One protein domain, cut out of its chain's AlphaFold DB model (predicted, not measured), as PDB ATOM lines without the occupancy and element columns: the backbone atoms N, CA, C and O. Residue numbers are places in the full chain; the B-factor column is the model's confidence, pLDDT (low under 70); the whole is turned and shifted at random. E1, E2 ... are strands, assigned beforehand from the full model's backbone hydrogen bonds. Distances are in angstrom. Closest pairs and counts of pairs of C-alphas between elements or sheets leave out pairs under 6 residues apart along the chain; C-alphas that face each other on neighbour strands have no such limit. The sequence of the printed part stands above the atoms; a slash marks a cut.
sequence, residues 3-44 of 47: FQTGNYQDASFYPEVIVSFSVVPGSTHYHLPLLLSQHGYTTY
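Overview. This is residues 3 to 44 of the 47 residues of the protein "TR_THY domain-containing protein" of Acidisarcina polymorpha (UniProt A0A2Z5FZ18). With little regular structure, this is a long loop of chain drawn out as a rod: residues 3 to 33 have no named element, and residues 22 to 29, where the stretch folds back, stick out at one end. The chain then comes back into one small hairpin, E1 and E2, two antiparallel strands. The printed part has 42 residues with no named helix; its class is all strand, with only 6 residues in named elements. It is loose, with a radius of gyration of the C-alphas of 12.6 A, and spans 40 by 13 by 12 A.

Arrangement. E1, residues 34 to 36, and E2, residues 41 to 43, form a hairpin with a tight link of 4 residues. They are antiparallel, at 169 degrees between directions. C-alphas 36 and 41 face each other at 4.6 A. N 35 and O 42 are within hydrogen-bond range at 2.9 A.

Along the chain. Phe 3 has its C-alpha at (152.255, 114.289, 141.382). E1, 6.0 A long, begins at C-alpha 34, (145.815, 110.268, 145.345). E2, 6.9 A long, ends at C-alpha 43, (141.464, 111.679, 143.956).

Size, cuts and confidence. The C-alphas farthest apart, Ala 11 and Gly 26, are 40.2 A apart. The printed part has no cut, and no printed residue is under 70 in pLDDT.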
ATOM      1  N   PHE A   3     151.653 115.535 140.912       97.44
ATOM      2  CA  PHE A   3     152.255 114.289 141.382       97.44
ATOM      3  C   PHE A   3     153.060 113.658 140.242       97.44
ATOM      4  O   PHE A   3     152.502 113.342 139.194       97.44
ATOM      5  N   GLN A   4     154.363 113.455 140.445       97.38
ATOM      6  CA  GLN A   4     155.278 112.866 139.455       97.38
ATOM      7  C   GLN A   4     155.178 111.326 139.463       97.38
ATOM      8  O   GLN A   4     156.092 110.628 139.900       97.38
ATOM      9  N   THR A   5     154.026 110.791 139.048       97.06
ATOM     10  CA  THR A   5     153.659 109.369 139.194       97.06
ATOM     11  C   THR A   5     154.491 108.411 138.349       97.06
ATOM     12  O   THR A   5     154.730 107.286 138.788       97.06
ATOM     13  N   GLY A   6     154.985 108.852 137.189       95.12
ATOM     14  CA  GLY A   6     155.801 108.029 136.294       95.12
ATOM     15  C   GLY A   6     157.135 107.596 136.905       95.12
ATOM     16  O   GLY A   6     157.651 106.541 136.559       95.12
ATOM     17  N   ASN A   7     157.655 108.370 137.862       94.00
ATOM     18  CA  ASN A   7     158.891 108.051 138.583       94.00
ATOM     19  C   ASN A   7     158.642 107.272 139.886       94.00
ATOM     20  O   ASN A   7     159.595 106.900 140.565       94.00
ATOM     21  N   TYR A   8     157.377 107.088 140.272       95.69
ATOM     22  CA  TYR A   8     156.991 106.463 141.538       95.69
ATOM     23  C   TYR A   8     156.473 105.033 141.356       95.69
ATOM     24  O   TYR A   8     156.817 104.156 142.143       95.69
ATOM     25  N   GLN A   9     155.636 104.798 140.344       92.00
ATOM     26  CA  GLN A   9     155.001 103.504 140.102       92.00
ATOM     27  C   GLN A   9     155.574 102.862 138.835       92.00
ATOM     28  O   GLN A   9     155.419 103.405 137.739       92.00
ATOM     29  N   ASP A  10     156.162 101.674 138.972       90.12
ATOM     30  CA  ASP A  10     156.662 100.907 137.829       90.12
ATOM     31  C   ASP A  10     155.551 100.636 136.812       90.12
ATOM     32  O   ASP A  10     154.451 100.197 137.174       90.12
ATOM     33  N   ALA A  11     155.865 100.887 135.537       92.50
ATOM     34  CA  ALA A  11     154.939 100.795 134.411       92.50
ATOM     35  C   ALA A  11     153.651 101.622 134.604       92.50
ATOM     36  O   ALA A  11     152.573 101.211 134.173       92.50
ATOM     37  N   SER A  12     153.743 102.784 135.262       95.69
ATOM     38  CA  SER A  12     152.616 103.712 135.321       95.69
ATOM     39  C   SER A  12     152.189 104.136 133.917       95.69
ATOM     40  O   SER A  12     153.002 104.571 133.104       95.69
ATOM     41  N   PHE A  13     150.887 104.078 133.662       97.62
ATOM     42  CA  PHE A  13     150.265 104.646 132.474       97.62
ATOM     43  C   PHE A  13     150.273 106.183 132.494       97.62
ATOM     44  O   PHE A  13     150.097 106.821 131.457       97.62
ATOM     45  N   TYR A  14     150.490 106.790 133.667       97.25
ATOM     46  CA  TYR A  14     150.453 108.235 133.861       97.25
ATOM     47  C   TYR A  14     151.859 108.768 134.165       97.25
ATOM     48  O   TYR A  14     152.379 108.505 135.255       97.25
ATOM     49  N   PRO A  15     152.479 109.555 133.262       96.50
ATOM     50  CA  PRO A  15     153.777 110.173 133.543       96.50
ATOM     51  C   PRO A  15     153.686 111.149 134.727       96.50
ATOM     52  O   PRO A  15     154.583 111.205 135.567       96.50
ATOM     53  N   GLU A  16     152.561 111.849 134.846       97.81
ATOM     54  CA  GLU A  16     152.205 112.671 135.995       97.81
ATOM     55  C   GLU A  16     150.683 112.765 136.150       97.81
ATOM     56  O   GLU A  16     149.927 112.522 135.205       97.81
ATOM     57  N   VAL A  17     150.236 113.156 137.345       98.12
ATOM     58  CA  VAL A  17     148.836 113.493 137.631       98.12
ATOM     59  C   VAL A  17     148.758 114.921 138.154       98.12
ATOM     60  O   VAL A  17     149.372 115.267 139.167       98.12
ATOM     61  N   ILE A  18     147.962 115.752 137.480       98.38
ATOM     62  CA  ILE A  18     147.709 117.139 137.872       98.38
ATOM     63  C   ILE A  18     146.321 117.225 138.504       98.38
ATOM     64  O   ILE A  18     145.307 116.981 137.854       98.38
ATOM     65  N   VAL A  19     146.275 117.611 139.779       97.75
ATOM     66  CA  VAL A  19     145.030 117.863 140.512       97.75
ATOM     67  C   VAL A  19     144.822 119.369 140.633       97.75
ATOM     68  O   VAL A  19     145.536 120.057 141.374       97.75
ATOM     69  N   SER A  20     143.836 119.875 139.896       97.31
ATOM     70  CA  SER A  20     143.376 121.266 139.943       97.31
ATOM     71  C   SER A  20     142.128 121.371 140.814       97.31
ATOM     72  O   SER A  20     141.187 120.599 140.650       97.31
ATOM     73  N   PHE A  21     142.111 122.321 141.748       95.06
ATOM     74  CA  PHE A  21     141.005 122.519 142.682       95.06
ATOM     75  C   PHE A  21     140.879 123.994 143.067       95.06
ATOM     76  O   PHE A  21     141.854 124.743 143.025       95.06
ATOM     77  N   SER A  22     139.668 124.408 143.443       95.06
ATOM     78  CA  SER A  22     139.408 125.763 143.936       95.06
ATOM     79  C   SER A  22     139.624 125.847 145.444       95.06
ATOM     80  O   SER A  22     139.220 124.951 146.189       95.06
ATOM     81  N   VAL A  23     140.211 126.954 145.895       93.56
ATOM     82  CA  VAL A  23     140.348 127.285 147.317       93.56
ATOM     83  C   VAL A  23     139.262 128.289 147.692       93.56
ATOM     84  O   VAL A  23     139.079 129.302 147.022       93.56
ATOM     85  N   VAL A  24     138.525 127.991 148.758       91.88
ATOM     86  CA  VAL A  24     137.440 128.818 149.284       91.88
ATOM     87  C   VAL A  24     138.014 129.706 150.389       91.88
ATOM     88  O   VAL A  24     138.691 129.183 151.282       91.88
ATOM     89  N   PRO A  25     137.748 131.025 150.373       91.75
ATOM     90  CA  PRO A  25     138.201 131.932 151.422       91.75
ATOM     91  C   PRO A  25     137.786 131.452 152.818       91.75
ATOM     92  O   PRO A  25     136.644 131.054 153.034       91.75
ATOM     93  N   GLY A  26     138.724 131.481 153.766       90.81
ATOM     94  CA  GLY A  26     138.493 131.048 155.150       90.81
ATOM     95  C   GLY A  26     138.612 129.539 155.398       90.81
ATOM     96  O   GLY A  26     138.605 129.126 156.555       90.81
ATOM     97  N   SER A  27     138.772 128.704 154.364       87.94
ATOM     98  CA  SER A  27     139.106 127.289 154.554       87.94
ATOM     99  C   SER A  27     140.603 127.128 154.839       87.94
ATOM    100  O   SER A  27     141.441 127.635 154.096       87.94
ATOM    101  N   THR A  28     140.943 126.431 155.923       86.50
ATOM    102  CA  THR A  28     142.323 126.316 156.431       86.50
ATOM    103  C   THR A  28     143.009 124.997 156.078       86.50
ATOM    104  O   THR A  28     144.232 124.909 156.175       86.50
ATOM    105  N   HIS A  29     142.253 123.977 155.659       92.12
ATOM    106  CA  HIS A  29     142.779 122.641 155.383       92.12
ATOM    107  C   HIS A  29     142.195 122.045 154.096       92.12
ATOM    108  O   HIS A  29     140.980 122.038 153.887       92.12
ATOM    109  N   TYR A  30     143.085 121.530 153.244       94.31
ATOM    110  CA  TYR A  30     142.759 120.824 152.008       94.31
ATOM    111  C   TYR A  30     143.541 119.519 151.956       94.31
ATOM    112  O   TYR A  30     144.729 119.510 151.636       94.31
ATOM    113  N   HIS A  31     142.857 118.417 152.240       94.75
ATOM    114  CA  HIS A  31     143.405 117.084 152.068       94.75
ATOM    115  C   HIS A  31     142.967 116.526 150.707       94.75
ATOM    116  O   HIS A  31     141.777 116.342 150.458       94.75
ATOM    117  N   LEU A  32     143.927 116.302 149.808       96.25
ATOM    118  CA  LEU A  32     143.698 115.793 148.451       96.25
ATOM    119  C   LEU A  32     144.532 114.528 148.215       96.25
ATOM    120  O   LEU A  32     145.585 114.597 147.576       96.25
ATOM    121  N   PRO A  33     144.113 113.376 148.764       97.19
ATOM    122  CA  PRO A  33     144.798 112.114 148.534       97.19
ATOM    123  C   PRO A  33     144.733 111.690 147.061       97.19
ATOM    124  O   PRO A  33     143.778 111.994 146.338       97.19
ATOM    125  N   LEU A  34     145.748 110.939 146.639       97.50
ATOM    126  CA  LEU A  34     145.815 110.268 145.345       97.50
ATOM    127  C   LEU A  34     145.950 108.763 145.590       97.50
ATOM    128  O   LEU A  34     146.980 108.300 146.075       97.50
ATOM    129  N   LEU A  35     144.909 108.002 145.255       97.44
ATOM    130  CA  LEU A  35     144.969 106.544 145.195       97.44
ATOM    131  C   LEU A  35     145.429 106.161 143.793       97.44
ATOM    132  O   LEU A  35     144.727 106.448 142.824       97.44
ATOM    133  N   LEU A  36     146.609 105.557 143.688       97.25
ATOM    134  CA  LEU A  36     147.262 105.255 142.420       97.25
ATOM    135  C   LEU A  36     147.378 103.743 142.218       97.25
ATOM    136  O   LEU A  36     147.825 103.015 143.099       97.25
ATOM    137  N   SER A  37     147.016 103.293 141.024       96.62
ATOM    138  CA  SER A  37     147.413 102.007 140.453       96.62
ATOM    139  C   SER A  37     148.133 102.262 139.127       96.62
ATOM    140  O   SER A  37     148.177 103.395 138.648       96.62
ATOM    141  N   GLN A  38     148.672 101.218 138.498       96.38
ATOM    142  CA  GLN A  38     149.388 101.365 137.226       96.38
ATOM    143  C   GLN A  38     148.533 102.007 136.120       96.38
ATOM    144  O   GLN A  38     149.058 102.801 135.351       96.38
ATOM    145  N   HIS A  39     147.228 101.717 136.060       97.31
ATOM    146  CA  HIS A  39     146.351 102.105 134.938       97.31
ATOM    147  C   HIS A  39     145.091 102.868 135.360       97.31
ATOM    148  O   HIS A  39     144.176 103.061 134.566       97.31
ATOM    149  N   GLY A  40     145.016 103.274 136.623       97.38
ATOM    150  CA  GLY A  40     143.908 104.060 137.135       97.38
ATOM    151  C   GLY A  40     144.323 104.835 138.368       97.38
ATOM    152  O   GLY A  40     145.160 104.373 139.149       97.38
ATOM    153  N   TYR A  41     143.714 105.994 138.567       98.00
ATOM    154  CA  TYR A  41     143.836 106.733 139.812       98.00
ATOM    155  C   TYR A  41     142.489 107.296 140.244       98.00
ATOM    156  O   TYR A  41     141.555 107.447 139.457       98.00
ATOM    157  N   THR A  42     142.383 107.619 141.524       98.44
ATOM    158  CA  THR A  42     141.265 108.378 142.079       98.44
ATOM    159  C   THR A  42     141.812 109.429 143.025       98.44
ATOM    160  O   THR A  42     142.763 109.188 143.766       98.44
ATOM    161  N   THR A  43     141.204 110.607 142.999       98.25
ATOM    162  CA  THR A  43     141.464 111.679 143.956       98.25
ATOM    163  C   THR A  43     140.138 112.274 144.405       98.25
ATOM    164  O   THR A  43     139.137 112.184 143.694       98.25
ATOM    165  N   TYR A  44     140.112 112.843 145.603       96.75
ATOM    166  CA  TYR A  44     138.926 113.451 146.194       96.75
ATOM    167  C   TYR A  44     139.338 114.456 147.270       96.75
ATOM    168  O   TYR A  44     140.485 114.468 147.710       96.75
TER     169      TYR A  44